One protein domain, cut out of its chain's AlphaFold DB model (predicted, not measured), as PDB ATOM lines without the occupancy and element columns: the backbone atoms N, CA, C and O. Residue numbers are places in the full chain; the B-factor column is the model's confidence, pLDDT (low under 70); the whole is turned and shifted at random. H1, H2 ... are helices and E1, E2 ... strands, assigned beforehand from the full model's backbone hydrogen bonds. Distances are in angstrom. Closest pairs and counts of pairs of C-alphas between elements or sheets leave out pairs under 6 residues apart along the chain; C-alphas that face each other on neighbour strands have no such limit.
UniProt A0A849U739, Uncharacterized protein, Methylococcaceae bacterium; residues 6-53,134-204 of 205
ATOM      1  N   ASP A   6     -25.333  45.953  -3.406       66.75
ATOM      2  CA  ASP A   6     -25.014  44.882  -4.350       66.75
ATOM      3  C   ASP A   6     -23.515  44.867  -4.709       66.75
ATOM      4  O   ASP A   6     -22.971  43.802  -4.982       66.75
ATOM      5  N   GLU A   7     -22.834  46.018  -4.627       66.00
ATOM      6  CA  GLU A   7     -21.397  46.175  -4.917       66.00
ATOM      7  C   GLU A   7     -20.525  45.968  -3.662       66.00
ATOM      8  O   GLU A   7     -19.550  45.229  -3.699       66.00
ATOM      9  N   TYR A   8     -20.895  46.557  -2.516       70.56
ATOM     10  CA  TYR A   8     -20.039  46.604  -1.310       70.56
ATOM     11  C   TYR A   8     -20.606  45.882  -0.083       70.56
ATOM     12  O   TYR A   8     -20.122  46.061   1.034       70.56
ATOM     13  N   GLY A   9     -21.707  45.145  -0.223       68.25
ATOM     14  CA  GLY A   9     -22.285  44.376   0.887       68.25
ATOM     15  C   GLY A   9     -22.972  45.165   1.989       68.25
ATOM     16  O   GLY A   9     -23.507  44.588   2.932       68.25
ATOM     17  N   GLY A  10     -23.004  46.493   1.868       80.88
ATOM     18  CA  GLY A  10     -23.755  47.382   2.749       80.88
ATOM     19  C   GLY A  10     -23.055  47.764   4.057       80.88
ATOM     20  O   GLY A  10     -23.602  48.613   4.771       80.88
ATOM     21  N   LEU A  11     -21.872  47.206   4.357       88.06
ATOM     22  CA  LEU A  11     -21.042  47.605   5.505       88.06
ATOM     23  C   LEU A  11     -20.179  48.835   5.213       88.06
ATOM     24  O   LEU A  11     -19.997  49.666   6.103       88.06
ATOM     25  N   PHE A  12     -19.716  48.978   3.973       92.38
ATOM     26  CA  PHE A  12     -18.913  50.105   3.514       92.38
ATOM     27  C   PHE A  12     -19.396  50.638   2.159       92.38
ATOM     28  O   PHE A  12     -20.334  50.116   1.552       92.38
ATOM     29  N   THR A  13     -18.823  51.759   1.739       91.62
ATOM     30  CA  THR A  13     -19.004  52.340   0.409       91.62
ATOM     31  C   THR A  13     -17.684  52.947  -0.040       91.62
ATOM     32  O   THR A  13     -16.892  53.369   0.797       91.62
ATOM     33  N   SER A  14     -17.465  53.043  -1.345       91.56
ATOM     34  CA  SER A  14     -16.313  53.741  -1.914       91.56
ATOM     35  C   SER A  14     -16.706  54.506  -3.178       91.56
ATOM     36  O   SER A  14     -17.804  54.324  -3.711       91.56
ATOM     37  N   HIS A  15     -15.813  55.390  -3.615       88.81
ATOM     38  CA  HIS A  15     -15.828  56.002  -4.941       88.81
ATOM     39  C   HIS A  15     -14.941  55.253  -5.949       88.81
ATOM     40  O   HIS A  15     -15.007  55.547  -7.140       88.81
ATOM     41  N   LEU A  16     -14.116  54.313  -5.480       89.38
ATOM     42  CA  LEU A  16     -13.238  53.477  -6.298       89.38
ATOM     43  C   LEU A  16     -13.967  52.215  -6.763       89.38
ATOM     44  O   LEU A  16     -14.948  51.819  -6.150       89.38
ATOM     45  N   VAL A  17     -13.477  51.562  -7.817       88.88
ATOM     46  CA  VAL A  17     -13.974  50.247  -8.256       88.88
ATOM     47  C   VAL A  17     -13.188  49.163  -7.523       88.88
ATOM     48  O   VAL A  17     -11.966  49.132  -7.633       88.88
ATOM     49  N   LEU A  18     -13.880  48.310  -6.762       87.81
ATOM     50  CA  LEU A  18     -13.250  47.215  -6.013       87.81
ATOM     51  C   LEU A  18     -12.934  46.020  -6.919       87.81
ATOM     52  O   LEU A  18     -11.777  45.645  -7.064       87.81
ATOM     53  N   ASP A  19     -13.956  45.478  -7.580       82.81
ATOM     54  CA  ASP A  19     -13.837  44.277  -8.408       82.81
ATOM     55  C   ASP A  19     -13.764  44.653  -9.895       82.81
ATOM     56  O   ASP A  19     -14.777  44.683 -10.599       82.81
ATOM     57  N   GLU A  20     -12.564  44.968 -10.387       84.44
ATOM     58  CA  GLU A  20     -12.338  45.207 -11.816       84.44
ATOM     59  C   GLU A  20     -12.090  43.874 -12.557       84.44
ATOM     60  O   GLU A  20     -11.086  43.201 -12.297       84.44
ATOM     61  N   PRO A  21     -12.973  43.449 -13.487       85.00
ATOM     62  CA  PRO A  21     -12.842  42.151 -14.141       85.00
ATOM     63  C   PRO A  21     -11.544  42.020 -14.943       85.00
ATOM     64  O   PRO A  21     -11.266  42.823 -15.830       85.00
ATOM     65  N   GLY A  22     -10.782  40.958 -14.677       85.06
ATOM     66  CA  GLY A  22      -9.530  40.666 -15.383       85.06
ATOM     67  C   GLY A  22      -8.315  41.444 -14.874       85.06
ATOM     68  O   GLY A  22      -7.231  41.277 -15.431       85.06
ATOM     69  N   ARG A  23      -8.465  42.256 -13.820       86.81
ATOM     70  CA  ARG A  23      -7.344  42.929 -13.164       86.81
ATOM     71  C   ARG A  23      -6.496  41.910 -12.388       86.81
ATOM     72  O   ARG A  23      -7.055  41.187 -11.566       86.81
ATOM     73  N   PRO A  24      -5.171  41.846 -12.613       90.19
ATOM     74  CA  PRO A  24      -4.290  40.985 -11.829       90.19
ATOM     75  C   PRO A  24      -4.336  41.304 -10.331       90.19
ATOM     76  O   PRO A  24      -4.324  42.474  -9.943       90.19
ATOM     77  N   ASP A  25      -4.283  40.263  -9.501       90.81
ATOM     78  CA  ASP A  25      -4.290  40.345  -8.031       90.81
ATOM     79  C   ASP A  25      -3.231  41.301  -7.471       90.81
ATOM     80  O   ASP A  25      -3.448  41.966  -6.458       90.81
ATOM     81  N   LEU A  26      -2.097  41.426  -8.165       91.31
ATOM     82  CA  LEU A  26      -1.004  42.325  -7.804       91.31
ATOM     83  C   LEU A  26      -1.421  43.801  -7.738       91.31
ATOM     84  O   LEU A  26      -0.805  44.584  -7.025       91.31
ATOM     85  N   TYR A  27      -2.483  44.182  -8.446       90.62
ATOM     86  CA  TYR A  27      -3.034  45.531  -8.375       90.62
ATOM     87  C   TYR A  27      -4.114  45.697  -7.296       90.62
ATOM     88  O   TYR A  27      -4.480  46.830  -6.982       90.62
ATOM     89  N   ASN A  28      -4.601  44.603  -6.706       93.75
ATOM     90  CA  ASN A  28      -5.649  44.587  -5.681       93.75
ATOM     91  C   ASN A  28      -5.033  44.580  -4.277       93.75
ATOM     92  O   ASN A  28      -5.354  43.739  -3.444       93.75
ATOM     93  N   GLN A  29      -4.084  45.481  -4.028       96.12
ATOM     94  CA  GLN A  29      -3.290  45.494  -2.791       96.12
ATOM     95  C   GLN A  29      -3.635  46.655  -1.858       96.12
ATOM     96  O   GLN A  29      -3.110  46.730  -0.748       96.12
ATOM     97  N   TRP A  30      -4.514  47.555  -2.293       96.62
ATOM     98  CA  TRP A  30      -4.985  48.681  -1.503       96.62
ATOM     99  C   TRP A  30      -6.402  49.079  -1.910       96.62
ATOM    100  O   TRP A  30      -6.826  48.823  -3.039       96.62
ATOM    101  N   PHE A  31      -7.129  49.714  -0.993       96.62
ATOM    102  CA  PHE A  31      -8.441  50.277  -1.283       96.62
ATOM    103  C   PHE A  31      -8.807  51.393  -0.299       96.62
ATOM    104  O   PHE A  31      -8.554  51.276   0.899       96.62
ATOM    105  N   ASP A  32      -9.464  52.442  -0.791       95.00
ATOM    106  CA  ASP A  32     -10.073  53.475   0.051       95.00
ATOM    107  C   ASP A  32     -11.574  53.243   0.184       95.00
ATOM    108  O   ASP A  32     -12.264  52.951  -0.796       95.00
ATOM    109  N   PHE A  33     -12.109  53.395   1.389       94.75
ATOM    110  CA  PHE A  33     -13.520  53.170   1.673       94.75
ATOM    111  C   PHE A  33     -14.004  53.940   2.902       94.75
ATOM    112  O   PHE A  33     -13.240  54.398   3.747       94.75
ATOM    113  N   TYR A  34     -15.324  54.045   3.019       93.44
ATOM    114  CA  TYR A  34     -16.003  54.700   4.127       93.44
ATOM    115  C   TYR A  34     -16.981  53.752   4.804       93.44
ATOM    116  O   TYR A  34     -17.741  53.046   4.133       93.44
ATOM    117  N   PHE A  35     -17.040  53.795   6.132       93.31
ATOM    118  CA  PHE A  35     -18.032  53.047   6.902       93.31
ATOM    119  C   PHE A  35     -18.427  53.778   8.194       93.31
ATOM    120  O   PHE A  35     -17.642  54.554   8.741       93.31
ATOM    121  N   PRO A  36     -19.660  53.572   8.693       92.19
ATOM    122  CA  PRO A  36     -20.100  54.166   9.948       92.19
ATOM    123  C   PRO A  36     -19.463  53.460  11.150       92.19
ATOM    124  O   PRO A  36     -19.380  52.226  11.178       92.19
ATOM    125  N   GLY A  37     -19.082  54.240  12.158       92.19
ATOM    126  CA  GLY A  37     -18.622  53.739  13.449       92.19
ATOM    127  C   GLY A  37     -19.748  53.162  14.315       92.19
ATOM    128  O   GLY A  37     -20.936  53.252  13.978       92.19
ATOM    129  N   LEU A  38     -19.381  52.572  15.453       92.94
ATOM    130  CA  LEU A  38     -20.310  51.977  16.423       92.94
ATOM    131  C   LEU A  38     -21.287  53.006  17.004       92.94
ATOM    132  O   LEU A  38     -22.451  52.686  17.265       92.94
ATOM    133  N   ASP A  39     -20.832  54.248  17.167       90.56
ATOM    134  CA  ASP A  39     -21.632  55.366  17.670       90.56
ATOM    135  C   ASP A  39     -22.680  55.875  16.662       90.56
ATOM    136  O   ASP A  39     -23.585  56.615  17.041       90.56
ATOM    137  N   ARG A  40     -22.596  55.448  15.393       82.88
ATOM    138  CA  ARG A  40     -23.413  55.891  14.247       82.88
ATOM    139  C   ARG A  40     -23.264  57.365  13.856       82.88
ATOM    140  O   ARG A  40     -23.958  57.801  12.936       82.88
ATOM    141  N   PHE A  41     -22.393  58.117  14.519       86.31
ATOM    142  CA  PHE A  41     -22.126  59.530  14.242       86.31
ATOM    143  C   PHE A  41     -20.760  59.731  13.588       86.31
ATOM    144  O   PHE A  41     -20.585  60.666  12.808       86.31
ATOM    145  N   THR A  42     -19.823  58.831  13.863       88.56
ATOM    146  CA  THR A  42     -18.508  58.792  13.243       88.56
ATOM    147  C   THR A  42     -18.601  58.103  11.886       88.56
ATOM    148  O   THR A  42     -19.194  57.030  11.745       88.56
ATOM    149  N   ILE A  43     -18.007  58.725  10.872       90.38
ATOM    150  CA  ILE A  43     -17.728  58.092   9.584       90.38
ATOM    151  C   ILE A  43     -16.217  57.941   9.507       90.38
ATOM    152  O   ILE A  43     -15.492  58.935   9.552       90.38
ATOM    153  N   TRP A  44     -15.761  56.701   9.397       93.12
ATOM    154  CA  TRP A  44     -14.359  56.386   9.188       93.12
ATOM    155  C   TRP A  44     -14.018  56.591   7.719       93.12
ATOM    156  O   TRP A  44     -14.696  56.036   6.851       93.12
ATOM    157  N   ASN A  45     -12.993  57.400   7.452       93.88
ATOM    158  CA  ASN A  45     -12.358  57.479   6.142       93.88
ATOM    159  C   ASN A  45     -11.143  56.555   6.162       93.88
ATOM    160  O   ASN A  45     -10.139  56.888   6.789       93.88
ATOM    161  N   ALA A  46     -11.275  55.376   5.566       95.06
ATOM    162  CA  ALA A  46     -10.311  54.309   5.724       95.06
ATOM    163  C   ALA A  46      -9.535  54.041   4.437       95.06
ATOM    164  O   ALA A  46     -10.127  53.919   3.367       95.06
ATOM    165  N   THR A  47      -8.229  53.861   4.586       96.31
ATOM    166  CA  THR A  47      -7.357  53.244   3.589       96.31
ATOM    167  C   THR A  47      -6.921  51.900   4.145       96.31
ATOM    168  O   THR A  47      -6.419  51.823   5.269       96.31
ATOM    169  N   ILE A  48      -7.112  50.835   3.376       98.00
ATOM    170  CA  ILE A  48      -6.588  49.506   3.686       98.00
ATOM    171  C   ILE A  48      -5.518  49.130   2.678       98.00
ATOM    172  O   ILE A  48      -5.678  49.372   1.485       98.00
ATOM    173  N   VAL A  49      -4.444  48.521   3.162       98.19
ATOM    174  CA  VAL A  49      -3.374  47.953   2.349       98.19
ATOM    175  C   VAL A  49      -3.072  46.531   2.811       98.19
ATOM    176  O   VAL A  49      -3.220  46.195   3.990       98.19
ATOM    177  N   SER A  50      -2.633  45.679   1.889       98.38
ATOM    178  CA  SER A  50      -2.091  44.373   2.248       98.38
ATOM    179  C   SER A  50      -0.730  44.528   2.939       98.38
ATOM    180  O   SER A  50      -0.014  45.517   2.751       98.38
ATOM    181  N   ALA A  51      -0.319  43.520   3.707       98.25
ATOM    182  CA  ALA A  51       1.017  43.449   4.292       98.25
ATOM    183  C   ALA A  51       2.107  43.482   3.211       98.25
ATOM    184  O   ALA A  51       3.177  44.049   3.426       98.25
ATOM    185  N   ARG A  52       1.802  42.929   2.031       97.44
ATOM    186  CA  ARG A  52       2.633  43.006   0.831       97.44
ATOM    187  C   ARG A  52       2.849  44.453   0.380       97.44
ATOM    188  O   ARG A  52       3.996  44.858   0.215       97.44
ATOM    189  N   LYS A  53       1.782  45.245   0.232       97.62
ATOM    190  CA  LYS A  53       1.909  46.654  -0.167       97.62
ATOM    191  C   LYS A  53       2.595  47.491   0.909       97.62
ATOM    192  O   LYS A  53       3.539  48.210   0.602       97.62
ATOM    193  N   THR A 134      10.184  45.179   8.787       97.31
ATOM    194  CA  THR A 134       9.234  44.413   9.604       97.31
ATOM    195  C   THR A 134       7.840  45.016   9.479       97.31
ATOM    196  O   THR A 134       7.656  46.197   9.767       97.31
ATOM    197  N   ILE A 135       6.857  44.201   9.096       98.25
ATOM    198  CA  ILE A 135       5.464  44.621   8.923       98.25
ATOM    199  C   ILE A 135       4.580  43.926   9.949       98.25
ATOM    200  O   ILE A 135       4.734  42.738  10.218       98.25
ATOM    201  N   HIS A 136       3.646  44.683  10.514       98.38
ATOM    202  CA  HIS A 136       2.612  44.176  11.404       98.38
ATOM    203  C   HIS A 136       1.251  44.545  10.834       98.38
ATOM    204  O   HIS A 136       1.060  45.675  10.371       98.38
ATOM    205  N   GLU A 137       0.292  43.633  10.954       98.31
ATOM    206  CA  GLU A 137      -1.109  44.017  10.834       98.31
ATOM    207  C   GLU A 137      -1.429  45.080  11.881       98.31
ATOM    208  O   GLU A 137      -0.942  45.030  13.019       98.31
ATOM    209  N   SER A 138      -2.196  46.087  11.481       98.50
ATOM    210  CA  SER A 138      -2.488  47.206  12.368       98.50
ATOM    211  C   SER A 138      -3.703  48.009  11.937       98.50
ATOM    212  O   SER A 138      -4.063  48.059  10.763       98.50
ATOM    213  N   PHE A 139      -4.283  48.682  12.925       98.38
ATOM    214  CA  PHE A 139      -5.219  49.781  12.766       98.38
ATOM    215  C   PHE A 139      -4.548  51.029  13.332       98.38
ATOM    216  O   PHE A 139      -4.125  51.024  14.491       98.38
ATOM    217  N   ARG A 140      -4.431  52.087  12.529       97.06
ATOM    218  CA  ARG A 140      -3.878  53.371  12.966       97.06
ATOM    219  C   ARG A 140      -4.843  54.500  12.660       97.06
ATOM    220  O   ARG A 140      -5.217  54.702  11.508       97.06
ATOM    221  N   LEU A 141      -5.220  55.254  13.679       95.44
ATOM    222  CA  LEU A 141      -6.121  56.389  13.549       95.44
ATOM    223  C   LEU A 141      -5.329  57.643  13.167       95.44
ATOM    224  O   LEU A 141      -4.329  57.981  13.800       95.44
ATOM    225  N   ASP A 142      -5.829  58.392  12.189       90.69
ATOM    226  CA  ASP A 142      -5.351  59.732  11.859       90.69
ATOM    227  C   ASP A 142      -6.419  60.772  12.208       90.69
ATOM    228  O   ASP A 142      -7.381  61.012  11.478       90.69
ATOM    229  N   ARG A 143      -6.238  61.423  13.357       85.12
ATOM    230  CA  ARG A 143      -7.133  62.492  13.830       85.12
ATOM    231  C   ARG A 143      -6.814  63.862  13.230       85.12
ATOM    232  O   ARG A 143      -7.522  64.820  13.526       85.12
ATOM    233  N   SER A 144      -5.741  63.974  12.451       83.00
ATOM    234  CA  SER A 144      -5.323  65.220  11.803       83.00
ATOM    235  C   SER A 144      -5.903  65.387  10.398       83.00
ATOM    236  O   SER A 144      -5.714  66.430   9.770       83.00
ATOM    237  N   TYR A 145      -6.654  64.394   9.920       71.81
ATOM    238  CA  TYR A 145      -7.225  64.412   8.588       71.81
ATOM    239  C   TYR A 145      -8.273  65.527   8.433       71.81
ATOM    240  O   TYR A 145      -9.286  65.576   9.129       71.81
ATOM    241  N   ALA A 146      -8.048  66.441   7.484       66.19
ATOM    242  CA  ALA A 146      -8.833  67.674   7.346       66.19
ATOM    243  C   ALA A 146     -10.342  67.450   7.102       66.19
ATOM    244  O   ALA A 146     -11.146  68.352   7.341       66.19
ATOM    245  N   TYR A 147     -10.729  66.258   6.639       63.88
ATOM    246  CA  TYR A 147     -12.109  65.912   6.293       63.88
ATOM    247  C   TYR A 147     -12.716  64.805   7.171       63.88
ATOM    248  O   TYR A 147     -13.735  64.231   6.790       63.88
ATOM    249  N   GLY A 148     -12.127  64.482   8.329       71.31
ATOM    250  CA  GLY A 148     -12.692  63.487   9.248       71.31
ATOM    251  C   GLY A 148     -11.658  62.804  10.135       71.31
ATOM    252  O   GLY A 148     -10.591  63.347  10.391       71.31
ATOM    253  N   ILE A 149     -11.980  61.598  10.604       86.19
ATOM    254  CA  ILE A 149     -11.018  60.729  11.285       86.19
ATOM    255  C   ILE A 149     -10.573  59.672  10.275       86.19
ATOM    256  O   ILE A 149     -11.387  58.878   9.792       86.19
ATOM    257  N   GLY A 150      -9.294  59.721   9.919       93.50
ATOM    258  CA  GLY A 150      -8.655  58.741   9.058       93.50
ATOM    259  C   GLY A 150      -8.428  57.422   9.794       93.50
ATOM    260  O   GLY A 150      -8.186  57.406  11.003       93.50
ATOM    261  N   LEU A 151      -8.491  56.319   9.061       96.00
ATOM    262  CA  LEU A 151      -8.099  54.995   9.527       96.00
ATOM    263  C   LEU A 151      -7.169  54.372   8.490       96.00
ATOM    264  O   LEU A 151      -7.565  54.156   7.353       96.00
ATOM    265  N   HIS A 152      -5.947  54.053   8.885       97.19
ATOM    266  CA  HIS A 152      -5.026  53.278   8.070       97.19
ATOM    267  C   HIS A 152      -5.002  51.834   8.566       97.19
ATOM    268  O   HIS A 152      -4.753  51.584   9.749       97.19
ATOM    269  N   VAL A 153      -5.258  50.892   7.667       98.44
ATOM    270  CA  VAL A 153      -5.345  49.463   7.963       98.44
ATOM    271  C   VAL A 153      -4.265  48.707   7.203       98.44
ATOM    272  O   VAL A 153      -4.138  48.869   5.995       98.44
ATOM    273  N   ILE A 154      -3.528  47.844   7.899       98.56
ATOM    274  CA  ILE A 154      -2.631  46.854   7.288       98.56
ATOM    275  C   ILE A 154      -3.171  45.466   7.622       98.56
ATOM    276  O   ILE A 154      -3.300  45.158   8.809       98.56
ATOM    277  N   LEU A 155      -3.440  44.641   6.605       97.94
ATOM    278  CA  LEU A 155      -3.884  43.249   6.763       97.94
ATOM    279  C   LEU A 155      -2.984  42.252   6.036       97.94
ATOM    280  O   LEU A 155      -2.544  42.495   4.915       97.94
ATOM    281  N   ASP A 156      -2.777  41.084   6.632       97.75
ATOM    282  CA  ASP A 156      -2.032  39.981   6.028       97.75
ATOM    283  C   ASP A 156      -2.937  39.103   5.146       97.75
ATOM    284  O   ASP A 156      -3.311  37.978   5.489       97.75
ATOM    285  N   VAL A 157      -3.293  39.643   3.982       96.94
ATOM    286  CA  VAL A 157      -4.107  38.986   2.952       96.94
ATOM    287  C   VAL A 157      -3.438  39.099   1.582       96.94
ATOM    288  O   VAL A 157      -2.700  40.051   1.324       96.94
ATOM    289  N   ASP A 158      -3.705  38.136   0.698       94.44
ATOM    290  CA  ASP A 158      -3.135  38.128  -0.656       94.44
ATOM    291  C   ASP A 158      -3.730  39.218  -1.553       94.44
ATOM    292  O   ASP A 158      -3.022  39.781  -2.387       94.44
ATOM    293  N   VAL A 159      -5.020  39.519  -1.373       95.12
ATOM    294  CA  VAL A 159      -5.759  40.550  -2.106       95.12
ATOM    295  C   VAL A 159      -6.708  41.291  -1.172       95.12
ATOM    296  O   VAL A 159      -7.260  40.719  -0.231       95.12
ATOM    297  N   ILE A 160      -6.908  42.574  -1.448       96.38
ATOM    298  CA  ILE A 160      -7.949  43.392  -0.840       96.38
ATOM    299  C   ILE A 160      -9.218  43.218  -1.664       96.38
ATOM    300  O   ILE A 160      -9.394  43.848  -2.704       96.38
ATOM    301  N   ASP A 161     -10.098  42.351  -1.180       93.94
ATOM    302  CA  ASP A 161     -11.434  42.150  -1.722       93.94
ATOM    303  C   ASP A 161     -12.506  42.597  -0.717       93.94
ATOM    304  O   ASP A 161     -12.236  43.092   0.386       93.94
ATOM    305  N   ARG A 162     -13.769  42.409  -1.097       93.38
ATOM    306  CA  ARG A 162     -14.900  42.738  -0.230       93.38
ATOM    307  C   ARG A 162     -14.855  41.980   1.101       93.38
ATOM    308  O   ARG A 162     -15.202  42.559   2.129       93.38
ATOM    309  N   ILE A 163     -14.458  40.708   1.093       93.19
ATOM    310  CA  ILE A 163     -14.442  39.861   2.290       93.19
ATOM    311  C   ILE A 163     -13.390  40.379   3.272       93.19
ATOM    312  O   ILE A 163     -13.698  40.547   4.453       93.19
ATOM    313  N   ALA A 164     -12.192  40.701   2.781       95.94
ATOM    314  CA  ALA A 164     -11.114  41.275   3.575       95.94
ATOM    315  C   ALA A 164     -11.545  42.594   4.234       95.94
ATOM    316  O   ALA A 164     -11.348  42.778   5.436       95.94
ATOM    317  N   ILE A 165     -12.210  43.485   3.489       96.75
ATOM    318  CA  ILE A 165     -12.698  44.767   4.023       96.75
ATOM    319  C   ILE A 165     -13.777  44.554   5.098       96.75
ATOM    320  O   ILE A 165     -13.718  45.160   6.169       96.75
ATOM    321  N   GLU A 166     -14.767  43.690   4.852       95.62
ATOM    322  CA  GLU A 166     -15.834  43.415   5.825       95.62
ATOM    323  C   GLU A 166     -15.286  42.789   7.123       95.62
ATOM    324  O   GLU A 166     -15.733  43.140   8.225       95.62
ATOM    325  N   GLN A 167     -14.288  41.909   7.011       95.69
ATOM    326  CA  GLN A 167     -13.582  41.331   8.156       95.69
ATOM    327  C   GLN A 167     -12.782  42.390   8.920       95.69
ATOM    328  O   GLN A 167     -12.912  42.465  10.143       95.69
ATOM    329  N   ALA A 168     -12.053  43.265   8.218       97.50
ATOM    330  CA  ALA A 168     -11.309  44.373   8.819       97.50
ATOM    331  C   ALA A 168     -12.221  45.279   9.656       97.50
ATOM    332  O   ALA A 168     -11.920  45.594  10.806       97.50
ATOM    333  N   ILE A 169     -13.374  45.664   9.095       97.00
ATOM    334  CA  ILE A 169     -14.373  46.501   9.777       97.00
ATOM    335  C   ILE A 169     -14.898  45.799  11.030       97.00
ATOM    336  O   ILE A 169     -15.069  46.432  12.073       97.00
ATOM    337  N   THR A 170     -15.185  44.502  10.929       96.62
ATOM    338  CA  THR A 170     -15.701  43.717  12.054       96.62
ATOM    339  C   THR A 170     -14.676  43.663  13.183       96.62
ATOM    340  O   THR A 170     -14.996  44.040  14.308       96.62
ATOM    341  N   GLN A 171     -13.428  43.314  12.871       97.38
ATOM    342  CA  GLN A 171     -12.338  43.257  13.840       97.38
ATOM    343  C   GLN A 171     -12.054  44.627  14.475       97.38
ATOM    344  O   GLN A 171     -11.910  44.733  15.693       97.38
ATOM    345  N   PHE A 172     -12.018  45.695  13.675       97.62
ATOM    346  CA  PHE A 172     -11.802  47.053  14.171       97.62
ATOM    347  C   PHE A 172     -12.878  47.467  15.186       97.62
ATOM    348  O   PHE A 172     -12.570  48.046  16.230       97.62
ATOM    349  N   ARG A 173     -14.141  47.106  14.930       96.25
ATOM    350  CA  ARG A 173     -15.250  47.328  15.869       96.25
ATOM    351  C   ARG A 173     -15.126  46.486  17.135       96.25
ATOM    352  O   ARG A 173     -15.382  46.999  18.218       96.25
ATOM    353  N   GLU A 174     -14.732  45.221  17.019       97.06
ATOM    354  CA  GLU A 174     -14.544  44.324  18.170       97.06
ATOM    355  C   GLU A 174     -13.443  44.811  19.121       97.06
ATOM    356  O   GLU A 174     -13.577  44.687  20.338       97.06
ATOM    357  N   ILE A 175     -12.389  45.424  18.578       96.00
ATOM    358  CA  ILE A 175     -11.292  46.026  19.350       96.00
ATOM    359  C   ILE A 175     -11.689  47.395  19.943       96.00
ATOM    360  O   ILE A 175     -10.996  47.929  20.808       96.00
ATOM    361  N   GLY A 176     -12.842  47.942  19.547       96.56
ATOM    362  CA  GLY A 176     -13.390  49.186  20.088       96.56
ATOM    363  C   GLY A 176     -12.984  50.442  19.319       96.56
ATOM    364  O   GLY A 176     -12.931  51.513  19.916       96.56
ATOM    365  N   GLU A 177     -12.713  50.319  18.017       95.94
ATOM    366  CA  GLU A 177     -12.432  51.436  17.102       95.94
ATOM    367  C   GLU A 177     -11.233  52.302  17.540       95.94
ATOM    368  O   GLU A 177     -11.283  53.533  17.558       95.94
ATOM    369  N   THR A 178     -10.140  51.638  17.927       95.94
ATOM    370  CA  THR A 178      -8.916  52.251  18.465       95.94
ATOM    371  C   THR A 178      -7.669  51.739  17.746       95.94
ATOM    372  O   THR A 178      -7.732  50.768  16.991       95.94
ATOM    373  N   ASP A 179      -6.528  52.386  17.994       97.69
ATOM    374  CA  ASP A 179      -5.236  51.922  17.497       97.69
ATOM    375  C   ASP A 179      -4.944  50.499  17.984       97.69
ATOM    376  O   ASP A 179      -5.156  50.163  19.154       97.69
ATOM    377  N   TRP A 180      -4.424  49.674  17.083       98.38
ATOM    378  CA  TRP A 180      -4.040  48.301  17.371       98.38
ATOM    379  C   TRP A 180      -2.896  47.861  16.469       98.38
ATOM    380  O   TRP A 180      -2.774  48.298  15.326       98.38
ATOM    381  N   GLN A 181      -2.073  46.955  16.981       98.12
ATOM    382  CA  GLN A 181      -1.016  46.304  16.231       98.12
ATOM    383  C   GLN A 181      -0.935  44.840  16.656       98.12
ATOM    384  O   GLN A 181      -0.996  44.528  17.850       98.12
ATOM    385  N   ALA A 182      -0.775  43.943  15.686       97.50
ATOM    386  CA  ALA A 182      -0.527  42.536  15.955       97.50
ATOM    387  C   ALA A 182       0.774  42.351  16.750       97.50
ATOM    388  O   ALA A 182       1.803  42.957  16.444       97.50
ATOM    389  N   ALA A 183       0.743  41.475  17.759       97.19
ATOM    390  CA  ALA A 183       1.897  41.219  18.623       97.19
ATOM    391  C   ALA A 183       3.086  40.607  17.863       97.19
ATOM    392  O   ALA A 183       4.237  40.906  18.169       97.19
ATOM    393  N   ASN A 184       2.797  39.766  16.868       97.69
ATOM    394  CA  ASN A 184       3.801  39.159  16.007       97.69
ATOM    395  C   ASN A 184       3.795  39.860  14.642       97.69
ATOM    396  O   ASN A 184       2.715  40.209  14.158       97.69
ATOM    397  N   PRO A 185       4.967  40.058  14.021       97.88
ATOM    398  CA  PRO A 185       5.034  40.554  12.657       97.88
ATOM    399  C   PRO A 185       4.525  39.507  11.663       97.88
ATOM    400  O   PRO A 185       4.514  38.305  11.947       97.88
ATOM    401  N   VAL A 186       4.163  39.976  10.473       97.88
ATOM    402  CA  VAL A 186       3.874  39.125   9.320       97.88
ATOM    403  C   VAL A 186       5.124  38.320   8.977       97.88
ATOM    404  O   VAL A 186       6.236  38.854   8.925       97.88
ATOM    405  N   ALA A 187       4.948  37.017   8.779       97.31
ATOM    406  CA  ALA A 187       6.054  36.104   8.539       97.31
ATOM    407  C   ALA A 187       6.765  36.430   7.211       97.31
ATOM    408  O   ALA A 187       6.118  36.766   6.218       97.31
ATOM    409  N   ARG A 188       8.101  36.330   7.173       95.31
ATOM    410  CA  ARG A 188       8.914  36.764   6.019       95.31
ATOM    411  C   ARG A 188       8.527  36.042   4.729       95.31
ATOM    412  O   ARG A 188       8.587  36.650   3.665       95.31
ATOM    413  N   GLU A 189       8.139  34.777   4.822       95.44
ATOM    414  CA  GLU A 189       7.684  33.935   3.714       95.44
ATOM    415  C   GLU A 189       6.374  34.410   3.070       95.44
ATOM    416  O   GLU A 189       6.085  34.026   1.941       95.44
ATOM    417  N   ARG A 190       5.601  35.254   3.766       94.62
ATOM    418  CA  ARG A 190       4.382  35.890   3.244       94.62
ATOM    419  C   ARG A 190       4.656  37.250   2.594       94.62
ATOM    420  O   ARG A 190       3.770  37.822   1.967       94.62
ATOM    421  N   LEU A 191       5.878  37.768   2.730       96.56
ATOM    422  CA  LEU A 191       6.292  39.061   2.189       96.56
ATOM    423  C   LEU A 191       7.094  38.890   0.883       96.56
ATOM    424  O   LEU A 191       7.811  37.896   0.725       96.56
ATOM    425  N   PRO A 192       7.047  39.864  -0.043       95.25
ATOM    426  CA  PRO A 192       7.784  39.819  -1.309       95.25
ATOM    427  C   PRO A 192       9.291  39.613  -1.161       95.25
ATOM    428  O   PRO A 192       9.911  40.070  -0.201       95.25
ATOM    429  N   VAL A 193       9.907  38.942  -2.134       95.44
ATOM    430  CA  VAL A 193      11.376  38.788  -2.250       95.44
ATOM    431  C   VAL A 193      11.985  39.670  -3.345       95.44
ATOM    432  O   VAL A 193      13.205  39.722  -3.487       95.44
ATOM    433  N   VAL A 194      11.134  40.378  -4.087       95.69
ATOM    434  CA  VAL A 194      11.476  41.336  -5.142       95.69
ATOM    435  C   VAL A 194      10.748  42.661  -4.893       95.69
ATOM    436  O   VAL A 194       9.764  42.698  -4.144       95.69
ATOM    437  N   SER A 195      11.259  43.748  -5.470       94.44
ATOM    438  CA  SER A 195      10.619  45.070  -5.375       94.44
ATOM    439  C   SER A 195       9.255  45.097  -6.076       94.44
ATOM    440  O   SER A 195       8.971  44.242  -6.917       94.44
ATOM    441  N   GLU A 196       8.410  46.083  -5.750       93.94
ATOM    442  CA  GLU A 196       7.088  46.237  -6.386       93.94
ATOM    443  C   GLU A 196       7.236  46.394  -7.902       93.94
ATOM    444  O   GLU A 196       6.509  45.776  -8.675       93.94
ATOM    445  N   LYS A 197       8.240  47.167  -8.328       92.00
ATOM    446  CA  LYS A 197       8.565  47.367  -9.740       92.00
ATOM    447  C   LYS A 197       8.896  46.051 -10.450       92.00
ATOM    448  O   LYS A 197       8.328  45.782 -11.502       92.00
ATOM    449  N   GLU A 198       9.778  45.234  -9.875       93.12
ATOM    450  CA  GLU A 198      10.155  43.935 -10.454       93.12
ATOM    451  C   GLU A 198       8.958  42.975 -10.534       93.12
ATOM    452  O   GLU A 198       8.803  42.258 -11.524       93.12
ATOM    453  N   ASP A 199       8.090  42.973  -9.516       91.81
ATOM    454  CA  ASP A 199       6.897  42.119  -9.492       91.81
ATOM    455  C   ASP A 199       5.870  42.570 -10.547       91.81
ATOM    456  O   ASP A 199       5.340  41.758 -11.306       91.81
ATOM    457  N   LEU A 200       5.653  43.884 -10.679       90.75
ATOM    458  CA  LEU A 200       4.775  44.470 -11.698       90.75
ATOM    459  C   LEU A 200       5.295  44.242 -13.124       90.75
ATOM    460  O   LEU A 200       4.506  44.017 -14.041       90.75
ATOM    461  N   GLU A 201       6.607  44.286 -13.342       91.75
ATOM    462  CA  GLU A 201       7.212  43.971 -14.641       91.75
ATOM    463  C   GLU A 201       6.977  42.504 -15.041       91.75
ATOM    464  O   GLU A 201       6.843  42.211 -16.228       91.75
ATOM    465  N   SER A 202       6.841  41.590 -14.072       89.50
ATOM    466  CA  SER A 202       6.614  40.162 -14.335       89.50
ATOM    467  C   SER A 202       5.214  39.829 -14.874       89.50
ATOM    468  O   SER A 202       5.054  38.833 -15.579       89.50
ATOM    469  N   ILE A 203       4.210  40.662 -14.577       86.06
ATOM    470  CA  ILE A 203       2.811  40.456 -14.995       86.06
ATOM    471  C   ILE A 203       2.422  41.235 -16.258       86.06
ATOM    472  O   ILE A 203       1.332  41.036 -16.787       86.06
ATOM    473  N   ASN A 204       3.298  42.120 -16.740       66.19
ATOM    474  CA  ASN A 204       3.103  42.906 -17.962       66.19
ATOM    475  C   ASN A 204       3.678  42.213 -19.221       66.19
ATOM    476  O   ASN A 204       3.934  42.884 -20.224       66.19
TER     477      ASN A 204
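Overview. This is residues 6 to 53 and 134 to 204 of the 205 residues of an uncharacterized protein of Methylococcaceae bacterium (UniProt A0A849U739). A strongly twisted four-stranded sheet has H1 over one face, in two layers; short H2 lies away from it after a long link. The 119 printed residues include four named strands, then two helices; the mixed sheet runs E1 E2 E4 E3. The class is mixed, under half of the residues are in named elements, and the whole is compact, with radius of gyration of the C-alphas 14.9 A and spans 45 by 35 by 26 A.

Along the chain. E1 is residues 30 to 36, 19.7 A, from C-alpha 30 at (-4.985, 48.681, -1.503); E2 43 to 50, 22.1 A; E3 138 to 142; E4 149 to 155, 19.4 A; H1 162 to 174, 18.5 A; H2 196 to 203, to C-alpha 203 at (2.811, 40.456, -14.995).

Arrangement. Hairpins E1 and E2 (N 33 and O 46, 2.8 A) and E3 and E4 (N 140 and O 152, 2.8 A) are antiparallel; E2 and E4 (N 47 and O 151, 2.9 A) are parallel. H1 is on the sheet; its closest C-alphas with E3 are Phe 172 and Phe 139, 7.3 A. H2, 3 of 4 O i to N i+4 pairs within hydrogen-bond range, is apart from H1.

Size, cuts and confidence. Residues 54 to 133 are cut out, a 12.4 A gap between C-alphas 53 and 134. Residues 6, 7, 9, 146, 147 and 204 are under pLDDT 70.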